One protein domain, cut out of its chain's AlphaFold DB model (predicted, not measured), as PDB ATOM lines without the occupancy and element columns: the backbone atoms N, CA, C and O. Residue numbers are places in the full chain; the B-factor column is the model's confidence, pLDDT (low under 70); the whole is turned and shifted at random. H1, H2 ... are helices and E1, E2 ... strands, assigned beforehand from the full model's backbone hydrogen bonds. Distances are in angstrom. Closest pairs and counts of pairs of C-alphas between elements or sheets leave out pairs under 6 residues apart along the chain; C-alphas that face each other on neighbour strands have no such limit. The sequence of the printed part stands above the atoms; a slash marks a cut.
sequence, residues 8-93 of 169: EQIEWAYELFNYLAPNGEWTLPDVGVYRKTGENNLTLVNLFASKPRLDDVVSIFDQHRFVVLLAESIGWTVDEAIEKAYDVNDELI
ATOM      1  N   GLU A   8      12.683 -18.389  22.840       88.62
ATOM      2  CA  GLU A   8      12.490 -17.110  23.541       88.62
ATOM      3  C   GLU A   8      11.351 -16.275  22.925       88.62
ATOM      4  O   GLU A   8      10.571 -15.650  23.642       88.62
ATOM      5  N   GLN A   9      11.213 -16.288  21.595       87.94
ATOM      6  CA  GLN A   9      10.119 -15.592  20.915       87.94
ATOM      7  C   GLN A   9       8.767 -16.267  21.173       87.94
ATOM      8  O   GLN A   9       7.759 -15.573  21.302       87.94
ATOM      9  N   ILE A  10       8.742 -17.598  21.281       89.75
ATOM     10  CA  ILE A  10       7.538 -18.369  21.623       89.75
ATOM     11  C   ILE A  10       7.102 -18.056  23.057       89.75
ATOM     12  O   ILE A  10       5.930 -17.763  23.285       89.75
ATOM     13  N   GLU A  11       8.033 -18.070  24.015       91.69
ATOM     14  CA  GLU A  11       7.756 -17.729  25.416       91.69
ATOM     15  C   GLU A  11       7.230 -16.297  25.546       91.69
ATOM     16  O   GLU A  11       6.204 -16.058  26.186       91.69
ATOM     17  N   TRP A  12       7.881 -15.348  24.873       92.06
ATOM     18  CA  TRP A  12       7.425 -13.964  24.833       92.06
ATOM     19  C   TRP A  12       6.011 -13.831  24.247       92.06
ATOM     20  O   TRP A  12       5.180 -13.121  24.818       92.06
ATOM     21  N   ALA A  13       5.714 -14.519  23.138       91.56
ATOM     22  CA  ALA A  13       4.396 -14.477  22.507       91.56
ATOM     23  C   ALA A  13       3.326 -15.095  23.414       91.56
ATOM     24  O   ALA A  13       2.242 -14.529  23.563       91.56
ATOM     25  N   TYR A  14       3.644 -16.215  24.069       92.88
ATOM     26  CA  TYR A  14       2.755 -16.866  25.023       92.88
ATOM     27  C   TYR A  14       2.368 -15.918  26.160       92.88
ATOM     28  O   TYR A  14       1.180 -15.754  26.442       92.88
ATOM     29  N   GLU A  15       3.350 -15.259  26.778       93.62
ATOM     30  CA  GLU A  15       3.114 -14.286  27.844       93.62
ATOM     31  C   GLU A  15       2.280 -13.105  27.327       93.62
ATOM     32  O   GLU A  15       1.199 -12.814  27.841       93.62
ATOM     33  N   LEU A  16       2.721 -12.451  26.252       93.00
ATOM     34  CA  LEU A  16       2.030 -11.283  25.716       93.00
ATOM     35  C   LEU A  16       0.562 -11.579  25.375       93.00
ATOM     36  O   LEU A  16      -0.330 -10.820  25.757       93.00
ATOM     37  N   PHE A  17       0.294 -12.677  24.666       93.56
ATOM     38  CA  PHE A  17      -1.038 -12.961  24.136       93.56
ATOM     39  C   PHE A  17      -2.005 -13.389  25.249       93.56
ATOM     40  O   PHE A  17      -3.146 -12.907  25.325       93.56
ATOM     41  N   ASN A  18      -1.548 -14.225  26.188       93.00
ATOM     42  CA  ASN A  18      -2.383 -14.670  27.303       93.00
ATOM     43  C   ASN A  18      -2.694 -13.536  28.289       93.00
ATOM     44  O   ASN A  18      -3.834 -13.444  28.753       93.00
ATOM     45  N   TYR A  19      -1.737 -12.641  28.553       94.12
ATOM     46  CA  TYR A  19      -1.917 -11.537  29.502       94.12
ATOM     47  C   TYR A  19      -2.535 -10.269  28.902       94.12
ATOM     48  O   TYR A  19      -2.903  -9.359  29.652       94.12
ATOM     49  N   LEU A  20      -2.734 -10.202  27.581       93.62
ATOM     50  CA  LEU A  20      -3.578  -9.172  26.978       93.62
ATOM     51  C   LEU A  20      -4.996  -9.241  27.563       93.62
ATOM     52  O   LEU A  20      -5.640 -10.298  27.587       93.62
ATOM     53  N   ALA A  21      -5.489  -8.086  28.015       94.62
ATOM     54  CA  ALA A  21      -6.865  -7.936  28.468       94.62
ATOM     55  C   ALA A  21      -7.849  -8.263  27.326       94.62
ATOM     56  O   ALA A  21      -7.503  -8.098  26.154       94.62
ATOM     57  N   PRO A  22      -9.089  -8.687  27.622       93.56
ATOM     58  CA  PRO A  22     -10.129  -8.815  26.602       93.56
ATOM     59  C   PRO A  22     -10.330  -7.489  25.852       93.56
ATOM     60  O   PRO A  22     -10.478  -6.446  26.491       93.56
ATOM     61  N   ASN A  23     -10.330  -7.521  24.514       94.44
ATOM     62  CA  ASN A  23     -10.297  -6.340  23.635       94.44
ATOM     63  C   ASN A  23      -9.075  -5.424  23.825       94.44
ATOM     64  O   ASN A  23      -9.061  -4.303  23.322       94.44
ATOM     65  N   GLY A  24      -8.054  -5.884  24.548       94.44
ATOM     66  CA  GLY A  24      -6.777  -5.203  24.663       94.44
ATOM     67  C   GLY A  24      -6.074  -5.161  23.314       94.44
ATOM     68  O   GLY A  24      -6.148  -6.113  22.532       94.44
ATOM     69  N   GLU A  25      -5.394  -4.050  23.058       95.94
ATOM     70  CA  GLU A  25      -4.639  -3.827  21.833       95.94
ATOM     71  C   GLU A  25      -3.141  -3.904  22.115       95.94
ATOM     72  O   GLU A  25      -2.632  -3.325  23.077       95.94
ATOM     73  N   TRP A  26      -2.435  -4.614  21.248       94.81
ATOM     74  CA  TRP A  26      -0.989  -4.656  21.198       94.81
ATOM     75  C   TRP A  26      -0.518  -4.012  19.898       94.81
ATOM     76  O   TRP A  26      -0.932  -4.389  18.805       94.81
ATOM     77  N   THR A  27       0.353  -3.017  20.024       92.31
ATOM     78  CA  THR A  27       1.001  -2.377  18.880       92.31
ATOM     79  C   THR A  27       2.360  -3.019  18.655       92.31
ATOM     80  O   THR A  27       3.230  -2.938  19.524       92.31
ATOM     81  N   LEU A  28       2.546  -3.620  17.482       87.81
ATOM     82  CA  LEU A  28       3.856  -4.002  16.976       87.81
ATOM     83  C   LEU A  28       4.364  -2.848  16.094       87.81
ATOM     84  O   LEU A  28       3.766  -2.592  15.042       87.81
ATOM     85  N   PRO A  29       5.410  -2.114  16.523       83.56
ATOM     86  CA  PRO A  29       5.921  -0.968  15.776       83.56
ATOM     87  C   PRO A  29       6.250  -1.328  14.327       83.56
ATOM     88  O   PRO A  29       6.755  -2.417  14.072       83.56
ATOM     89  N   ASP A  30       5.951  -0.416  13.401       77.88
ATOM     90  CA  ASP A  30       6.201  -0.561  11.956       77.88
ATOM     91  C   ASP A  30       5.510  -1.765  11.272       77.88
ATOM     92  O   ASP A  30       5.819  -2.077  10.119       77.88
ATOM     93  N   VAL A  31       4.566  -2.421  11.966       83.75
ATOM     94  CA  VAL A  31       3.781  -3.558  11.452       83.75
ATOM     95  C   VAL A  31       2.286  -3.304  11.585       83.75
ATOM     96  O   VAL A  31       1.555  -3.305  10.599       83.75
ATOM     97  N   GLY A  32       1.791  -3.082  12.803       90.38
ATOM     98  CA  GLY A  32       0.358  -2.901  12.993       90.38
ATOM     99  C   GLY A  32      -0.125  -2.974  14.431       90.38
ATOM    100  O   GLY A  32       0.649  -3.098  15.383       90.38
ATOM    101  N   VAL A  33      -1.445  -2.907  14.574       94.38
ATOM    102  CA  VAL A  33      -2.147  -3.051  15.853       94.38
ATOM    103  C   VAL A  33      -2.992  -4.311  15.818       94.38
ATOM    104  O   VAL A  33      -3.808  -4.491  14.915       94.38
ATOM    105  N   TYR A  34      -2.809  -5.154  16.828       95.44
ATOM    106  CA  TYR A  34      -3.522  -6.408  17.018       95.44
ATOM    107  C   TYR A  34      -4.426  -6.303  18.240       95.44
ATOM    108  O   TYR A  34      -3.998  -5.838  19.293       95.44
ATOM    109  N   ARG A  35      -5.666  -6.762  18.121       96.88
ATOM    110  CA  ARG A  35      -6.657  -6.759  19.199       96.88
ATOM    111  C   ARG A  35      -6.966  -8.184  19.633       96.88
ATOM    112  O   ARG A  35      -7.196  -9.038  18.785       96.88
ATOM    113  N   LYS A  36      -7.039  -8.443  20.938       96.44
ATOM    114  CA  LYS A  36      -7.515  -9.733  21.460       96.44
ATOM    115  C   LYS A  36      -9.036  -9.819  21.372       96.44
ATOM    116  O   LYS A  36      -9.737  -9.197  22.170       96.44
ATOM    117  N   THR A  37      -9.536 -10.586  20.415       95.81
ATOM    118  CA  THR A  37     -10.972 -10.717  20.106       95.81
ATOM    119  C   THR A  37     -11.565 -12.050  20.567       95.81
ATOM    120  O   THR A  37     -12.786 -12.183  20.645       95.81
ATOM    121  N   GLY A  38     -10.722 -13.013  20.951       92.94
ATOM    122  CA  GLY A  38     -11.135 -14.302  21.505       92.94
ATOM    123  C   GLY A  38     -10.188 -14.810  22.590       92.94
ATOM    124  O   GLY A  38      -9.257 -14.119  23.002       92.94
ATOM    125  N   GLU A  39     -10.438 -16.033  23.063       92.75
ATOM    126  CA  GLU A  39      -9.588 -16.688  24.067       92.75
ATOM    127  C   GLU A  39      -8.163 -16.901  23.535       92.75
ATOM    128  O   GLU A  39      -7.217 -16.457  24.175       92.75
ATOM    129  N   ASN A  40      -8.046 -17.459  22.321       96.06
ATOM    130  CA  ASN A  40      -6.785 -17.721  21.614       96.06
ATOM    131  C   ASN A  40      -6.782 -17.088  20.210       96.06
ATOM    132  O   ASN A  40      -6.431 -17.728  19.213       96.06
ATOM    133  N   ASN A  41      -7.270 -15.853  20.109       96.94
ATOM    134  CA  ASN A  41      -7.405 -15.158  18.833       96.94
ATOM    135  C   ASN A  41      -6.970 -13.694  18.945       96.94
ATOM    136  O   ASN A  41      -7.385 -12.973  19.863       96.94
ATOM    137  N   LEU A  42      -6.139 -13.285  17.990       96.31
ATOM    138  CA  LEU A  42      -5.804 -11.897  17.719       96.31
ATOM    139  C   LEU A  42      -6.408 -11.481  16.381       96.31
ATOM    140  O   LEU A  42      -6.418 -12.246  15.428       96.31
ATOM    141  N   THR A  43      -6.821 -10.230  16.277       96.56
ATOM    142  CA  THR A  43      -7.274  -9.642  15.020       96.56
ATOM    143  C   THR A  43      -6.399  -8.449  14.674       96.56
ATOM    144  O   THR A  43      -6.253  -7.539  15.492       96.56
ATOM    145  N   LEU A  44      -5.810  -8.436  13.480       94.75
ATOM    146  CA  LEU A  44      -5.106  -7.277  12.938       94.75
ATOM    147  C   LEU A  44      -6.125  -6.194  12.563       94.75
ATOM    148  O   LEU A  44      -6.936  -6.399  11.660       94.75
ATOM    149  N   VAL A  45      -6.071  -5.052  13.252       95.19
ATOM    150  CA  VAL A  45      -7.032  -3.945  13.094       95.19
ATOM    151  C   VAL A  45      -6.417  -2.712  12.446       95.19
ATOM    152  O   VAL A  45      -7.099  -2.027  11.691       95.19
ATOM    153  N   ASN A  46      -5.124  -2.452  12.663       92.81
ATOM    154  CA  ASN A  46      -4.403  -1.413  11.927       92.81
ATOM    155  C   ASN A  46      -3.198  -2.004  11.213       92.81
ATOM    156  O   ASN A  46      -2.426  -2.737  11.829       92.81
ATOM    157  N   LEU A  47      -3.013  -1.616   9.957       90.12
ATOM    158  CA  LEU A  47      -1.891  -2.010   9.119       90.12
ATOM    159  C   LEU A  47      -0.921  -0.834   8.955       90.12
ATOM    160  O   LEU A  47      -1.342   0.250   8.554       90.12
ATOM    161  N   PHE A  48       0.364  -1.029   9.244       87.12
ATOM    162  CA  PHE A  48       1.402  -0.017   9.032       87.12
ATOM    163  C   PHE A  48       2.380  -0.510   7.970       87.12
ATOM    164  O   PHE A  48       2.938  -1.596   8.097       87.12
ATOM    165  N   ALA A  49       2.590   0.273   6.913       75.81
ATOM    166  CA  ALA A  49       3.596  -0.056   5.913       75.81
ATOM    167  C   ALA A  49       4.995  -0.005   6.539       75.81
ATOM    168  O   ALA A  49       5.429   1.043   7.026       75.81
ATOM    169  N   SER A  50       5.737  -1.113   6.484       64.44
ATOM    170  CA  SER A  50       7.134  -1.093   6.905       64.44
ATOM    171  C   SER A  50       7.943  -0.178   5.983       64.44
ATOM    172  O   SER A  50       7.837  -0.245   4.756       64.44
ATOM    173  N   LYS A  51       8.799   0.667   6.565       59.88
ATOM    174  CA  LYS A  51       9.751   1.478   5.796       59.88
ATOM    175  C   LYS A  51      10.722   0.530   5.081       59.88
ATOM    176  O   LYS A  51      11.435  -0.200   5.776       59.88
ATOM    177  N   PRO A  52      10.776   0.508   3.734       52.59
ATOM    178  CA  PRO A  52      11.719  -0.347   3.032       52.59
ATOM    179  C   PRO A  52      13.138   0.038   3.453       52.59
ATOM    180  O   PRO A  52      13.533   1.206   3.380       52.59
ATOM    181  N   ARG A  53      13.912  -0.938   3.930       52.22
ATOM    182  CA  ARG A  53      15.361  -0.774   4.054       52.22
ATOM    183  C   ARG A  53      15.924  -0.778   2.634       52.22
ATOM    184  O   ARG A  53      15.415  -1.503   1.787       52.22
ATOM    185  N   LEU A  54      16.946   0.041   2.379       47.66
ATOM    186  CA  LEU A  54      17.521   0.298   1.044       47.66
ATOM    187  C   LEU A  54      17.879  -0.966   0.230       47.66
ATOM    188  O   LEU A  54      18.000  -0.867  -0.988       47.66
ATOM    189  N   ASP A  55      17.976  -2.127   0.882       47.78
ATOM    190  CA  ASP A  55      18.440  -3.386   0.301       47.78
ATOM    191  C   ASP A  55      17.385  -4.522   0.324       47.78
ATOM    192  O   ASP A  55      17.668  -5.617  -0.161       47.78
ATOM    193  N   ASP A  56      16.176  -4.300   0.862       47.03
ATOM    194  CA  ASP A  56      15.170  -5.363   1.019       47.03
ATOM    195  C   ASP A  56      14.168  -5.399  -0.154       47.03
ATOM    196  O   ASP A  56      13.319  -4.526  -0.311       47.03
ATOM    197  N   VAL A  57      14.224  -6.481  -0.943       46.50
ATOM    198  CA  VAL A  57      13.197  -6.896  -1.935       46.50
ATOM    199  C   VAL A  57      12.011  -7.601  -1.242       46.50
ATOM    200  O   VAL A  57      11.155  -8.219  -1.872       46.50
ATOM    201  N   VAL A  58      11.979  -7.559   0.088       48.28
ATOM    202  CA  VAL A  58      10.973  -8.211   0.919       48.28
ATOM    203  C   VAL A  58       9.733  -7.325   0.971       48.28
ATOM    204  O   VAL A  58       9.842  -6.100   1.051       48.28
ATOM    205  N   SER A  59       8.548  -7.936   0.901       47.47
ATOM    206  CA  SER A  59       7.296  -7.191   1.021       47.47
ATOM    207  C   SER A  59       7.308  -6.365   2.310       47.47
ATOM    208  O   SER A  59       7.654  -6.870   3.378       47.47
ATOM    209  N   ILE A  60       6.873  -5.107   2.221       47.75
ATOM    210  CA  ILE A  60       6.724  -4.161   3.344       47.75
ATOM    211  C   ILE A  60       5.752  -4.644   4.445       47.75
ATOM    212  O   ILE A  60       5.477  -3.916   5.390       47.75
ATOM    213  N   PHE A  61       5.223  -5.859   4.317       51.50
ATOM    214  CA  PHE A  61       4.264  -6.496   5.210       51.50
ATOM    215  C   PHE A  61       4.621  -7.954   5.543       51.50
ATOM    216  O   PHE A  61       3.851  -8.648   6.204       51.50
ATOM    217  N   ASP A  62       5.797  -8.439   5.142       58.06
ATOM    218  CA  ASP A  62       6.222  -9.819   5.430       58.06
ATOM    219  C   ASP A  62       6.423 -10.057   6.948       58.06
ATOM    220  O   ASP A  62       6.466 -11.187   7.431       58.06
ATOM    221  N   GLN A  63       6.450  -8.981   7.745       70.38
ATOM    222  CA  GLN A  63       6.494  -9.022   9.211       70.38
ATOM    223  C   GLN A  63       5.172  -9.489   9.850       70.38
ATOM    224  O   GLN A  63       5.187 -10.011  10.964       70.38
ATOM    225  N   HIS A  64       4.032  -9.398   9.150       78.25
ATOM    226  CA  HIS A  64       2.782 -10.009   9.626       78.25
ATOM    227  C   HIS A  64       2.880 -11.529   9.650       78.25
ATOM    228  O   HIS A  64       2.375 -12.171  10.573       78.25
ATOM    229  N   ARG A  65       3.596 -12.113   8.682       81.31
ATOM    230  CA  ARG A  65       3.796 -13.561   8.621       81.31
ATOM    231  C   ARG A  65       4.501 -14.080   9.870       81.31
ATOM    232  O   ARG A  65       4.155 -15.155  10.347       81.31
ATOM    233  N   PHE A  66       5.431 -13.308  10.429       83.94
ATOM    234  CA  PHE A  66       6.090 -13.644  11.690       83.94
ATOM    235  C   PHE A  66       5.098 -13.738  12.859       83.94
ATOM    236  O   PHE A  66       5.134 -14.714  13.604       83.94
ATOM    237  N   VAL A  67       4.169 -12.783  12.991       89.12
ATOM    238  CA  VAL A  67       3.140 -12.810  14.050       89.12
ATOM    239  C   VAL A  67       2.189 -13.993  13.874       89.12
ATOM    240  O   VAL A  67       1.861 -14.660  14.854       89.12
ATOM    241  N   VAL A  68       1.790 -14.293  12.633       90.38
ATOM    242  CA  VAL A  68       0.959 -15.465  12.316       90.38
ATOM    243  C   VAL A  68       1.663 -16.757  12.738       90.38
ATOM    244  O   VAL A  68       1.078 -17.568  13.449       90.38
ATOM    245  N   LEU A  69       2.934 -16.926  12.364       89.19
ATOM    246  CA  LEU A  69       3.712 -18.115  12.722       89.19
ATOM    247  C   LEU A  69       3.921 -18.238  14.243       89.19
ATOM    248  O   LEU A  69       3.852 -19.341  14.785       89.19
ATOM    249  N   LEU A  70       4.136 -17.120  14.947       90.12
ATOM    250  CA  LEU A  70       4.208 -17.111  16.409       90.12
ATOM    251  C   LEU A  70       2.896 -17.564  17.041       90.12
ATOM    252  O   LEU A  70       2.915 -18.421  17.919       90.12
ATOM    253  N   ALA A  71       1.765 -17.027  16.583       93.44
ATOM    254  CA  ALA A  71       0.456 -17.429  17.076       93.44
ATOM    255  C   ALA A  71       0.221 -18.931  16.855       93.44
ATOM    256  O   ALA A  71      -0.098 -19.646  17.804       93.44
ATOM    257  N   GLU A  72       0.478 -19.431  15.643       94.06
ATOM    258  CA  GLU A  72       0.355 -20.854  15.312       94.06
ATOM    259  C   GLU A  72       1.212 -21.732  16.243       94.06
ATOM    260  O   GLU A  72       0.746 -22.775  16.708       94.06
ATOM    261  N   SER A  73       2.430 -21.289  16.582       92.12
ATOM    262  CA  SER A  73       3.357 -22.037  17.448       92.12
ATOM    263  C   SER A  73       2.846 -22.260  18.878       92.12
ATOM    264  O   SER A  73       3.234 -23.237  19.519       92.12
ATOM    265  N   ILE A  74       1.938 -21.405  19.360       94.50
ATOM    266  CA  ILE A  74       1.327 -21.496  20.696       94.50
ATOM    267  C   ILE A  74      -0.160 -21.882  20.652       94.50
ATOM    268  O   ILE A  74      -0.847 -21.809  21.669       94.50
ATOM    269  N   GLY A  75      -0.673 -22.302  19.490       95.06
ATOM    270  CA  GLY A  75      -2.076 -22.701  19.320       95.06
ATOM    271  C   GLY A  75      -3.068 -21.534  19.248       95.06
ATOM    272  O   GLY A  75      -4.253 -21.712  19.528       95.06
ATOM    273  N   TRP A  76      -2.587 -20.345  18.894       96.75
ATOM    274  CA  TRP A  76      -3.382 -19.146  18.655       96.75
ATOM    275  C   TRP A  76      -3.658 -18.946  17.164       96.75
ATOM    276  O   TRP A  76      -3.003 -19.521  16.297       96.75
ATOM    277  N   THR A  77      -4.638 -18.096  16.874       96.62
ATOM    278  CA  THR A  77      -5.012 -17.692  15.512       96.62
ATOM    279  C   THR A  77      -4.898 -16.181  15.354       96.62
ATOM    280  O   THR A  77      -5.077 -15.439  16.324       96.62
ATOM    281  N   VAL A  78      -4.580 -15.735  14.137       94.44
ATOM    282  CA  VAL A  78      -4.562 -14.318  13.764       94.44
ATOM    283  C   VAL A  78      -5.523 -14.121  12.601       94.44
ATOM    284  O   VAL A  78      -5.288 -14.655  11.521       94.44
ATOM    285  N   ASP A  79      -6.584 -13.359  12.838       94.81
ATOM    286  CA  ASP A  79      -7.532 -12.931  11.814       94.81
ATOM    287  C   ASP A  79      -7.196 -11.523  11.310       94.81
ATOM    288  O   ASP A  79      -6.539 -10.727  11.989       94.81
ATOM    289  N   GLU A  80      -7.705 -11.182  10.131       92.06
ATOM    290  CA  GLU A  80      -7.554  -9.859   9.530       92.06
ATOM    291  C   GLU A  80      -8.909  -9.150   9.486       92.06
ATOM    292  O   GLU A  80      -9.871  -9.638   8.892       92.06
ATOM    293  N   ALA A  81      -8.992  -7.983  10.124       92.75
ATOM    294  CA  ALA A  81     -10.147  -7.096  10.043       92.75
ATOM    295  C   ALA A  81      -9.649  -5.648  10.065       92.75
ATOM    296  O   ALA A  81      -9.827  -4.919  11.041       92.75
ATOM    297  N   ILE A  82      -8.951  -5.267   8.994       91.12
ATOM    298  CA  ILE A  82      -8.244  -3.990   8.897       91.12
ATOM    299  C   ILE A  82      -9.255  -2.839   8.887       91.12
ATOM    300  O   ILE A  82     -10.012  -2.648   7.939       91.12
ATOM    301  N   GLU A  83      -9.239  -2.049   9.956       91.94
ATOM    302  CA  GLU A  83     -10.020  -0.825  10.119       91.94
ATOM    303  C   GLU A  83      -9.294   0.372   9.493       91.94
ATOM    304  O   GLU A  83      -9.926   1.278   8.946       91.94
ATOM    305  N   LYS A  84      -7.957   0.403   9.595       91.69
ATOM    306  CA  LYS A  84      -7.110   1.483   9.069       91.69
ATOM    307  C   LYS A  84      -5.797   0.942   8.528       91.69
ATOM    308  O   LYS A  84      -5.174   0.085   9.145       91.69
ATOM    309  N   ALA A  85      -5.333   1.511   7.425       91.50
ATOM    310  CA  ALA A  85      -4.008   1.244   6.886       91.50
ATOM    311  C   ALA A  85      -3.235   2.551   6.721       91.50
ATOM    312  O   ALA A  85      -3.821   3.576   6.378       91.50
ATOM    313  N   TYR A  86      -1.932   2.514   6.972       89.38
ATOM    314  CA  TYR A  86      -1.052   3.674   6.911       89.38
ATOM    315  C   TYR A  86       0.134   3.382   6.001       89.38
ATOM    316  O   TYR A  86       0.651   2.264   5.987       89.38
ATOM    317  N   ASP A  87       0.548   4.384   5.232       85.56
ATOM    318  CA  ASP A  87       1.717   4.285   4.372       85.56
ATOM    319  C   ASP A  87       3.027   4.533   5.141       85.56
ATOM    320  O   ASP A  87       3.045   4.750   6.351       85.56
ATOM    321  N   VAL A  88       4.154   4.481   4.426       81.19
ATOM    322  CA  VAL A  88       5.504   4.608   5.004       81.19
ATOM    323  C   VAL A  88       5.792   5.978   5.634       81.19
ATOM    324  O   VAL A  88       6.793   6.130   6.339       81.19
ATOM    325  N   ASN A  89       4.947   6.974   5.354       83.12
ATOM    326  CA  ASN A  89       5.018   8.329   5.890       83.12
ATOM    327  C   ASN A  89       3.973   8.566   6.993       83.12
ATOM    328  O   ASN A  89       3.731   9.716   7.356       83.12
ATOM    329  N   ASP A  90       3.355   7.498   7.508       84.44
ATOM    330  CA  ASP A  90       2.257   7.540   8.474       84.44
ATOM    331  C   ASP A  90       0.992   8.244   7.931       84.44
ATOM    332  O   ASP A  90       0.127   8.677   8.702       84.44
ATOM    333  N   GLU A  91       0.835   8.351   6.601       87.31
ATOM    334  CA  GLU A  91      -0.394   8.862   5.990       87.31
ATOM    335  C   GLU A  91      -1.455   7.762   5.914       87.31
ATOM    336  O   GLU A  91      -1.175   6.621   5.548       87.31
ATOM    337  N   LEU A  92      -2.708   8.105   6.228       89.50
ATOM    338  CA  LEU A  92      -3.826   7.171   6.119       89.50
ATOM    339  C   LEU A  92      -4.062   6.795   4.648       89.50
ATOM    340  O   LEU A  92      -4.407   7.645   3.822       89.50
ATOM    341  N   ILE A  93      -3.974   5.502   4.354       89.94
ATOM    342  CA  ILE A  93      -4.355   4.925   3.071       89.94
ATOM    343  C   ILE A  93      -5.882   4.906   3.009       89.94
ATOM    344  O   ILE A  93      -6.546   4.066   3.615       89.94
TER     345      ILE A  93
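This is residues 8 to 93 of the 169 residues of an uncharacterized protein of Crocinitomicaceae bacterium (UniProt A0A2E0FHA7). A strongly twisted sheet of four strands has two helices over one of its faces, H2 along the strands and H1 nearly at right angles to H2; the first part of H1 meets the last part of H2. The other face has no named helix, and the loop of residues 53 to 58 sticks out from the body. The printed part has 86 residues, with two named helices and four named strands in the order H1, E1, E2, E3, H2, E4; the mixed sheet runs E1, E2, E3, E4, and the class is mixed, helices and strands. The whole is compact, with a radius of gyration of the C-alphas of 13.2 A and spans of 36 by 27 by 16 A.

Begin with the sheet. E1 holds residues 25 to 28, and E2 residues 32 to 38, 18.3 A long. E3, residues 41 to 48, covers 20.1 A and bends by 56 degrees at residue 45. Find C-alpha 77 at (-5.012, -17.692, 15.512); from there E4 runs 23.4 A to C-alpha 86 at (-1.052, 3.674, 6.911), and it bends by 78 degrees at residue 83. H1, residues 8 to 19, starts at C-alpha 8 (12.490, -17.110, 23.541) and is 16.6 A long. H2 is residues 62 to 73, 17.4 A.

E1, E2 and E3 form a meander, each strand the antiparallel neighbour of the one before, in two hairpins. Look for N 26 and O 34, 2.8 A apart, between E1 and E2, and for N 35 and O 43, 2.8 A, between E2 and E3. E3 and E4 are parallel, with N 44 and O 79 at 2.8 A. E3, H2 and E4 make a strand-helix-strand unit, two parallel neighbour strands with a helix between them in the chain; its crossover is right-handed. H2 is on the sheet at a height of 9.0 A, over E3 and only just over E2, where 3 of its C-alphas fall, and runs along the strands, at 10 degrees to E3 on the local plane. The closest C-alphas of H2 and E4 are those of Ala 71 and Thr 77, 5.7 A apart. H1 is on the same face, making two layers, helices over one face of a sheet. It lies over E2, slantwise to the strands at 45 degrees on the local plane. H1 touches H2 with residues 9 to 13 alone, about perpendicular at 77 degrees; their closest C-alphas are those of Ile 10 and Leu 70, 6.3 A. Every O i to N i+4 pair is within hydrogen-bond range in H1, and 6 of 8 in H2. E1 and E4, the edge strands, are apart.

The C-alphas of Glu 39 and Leu 54, the two farthest apart, are 39.4 A from each other. The printed part has no cut. The link from E3 to H2, 13 residues, is long; the other links are tight. Within that long link, residues 53 to 58 stand free. Confidence is low, with pLDDT under 70, at residues 50 to 62, of which residue 62 belongs to H2; the mean of the printed part is 84.9.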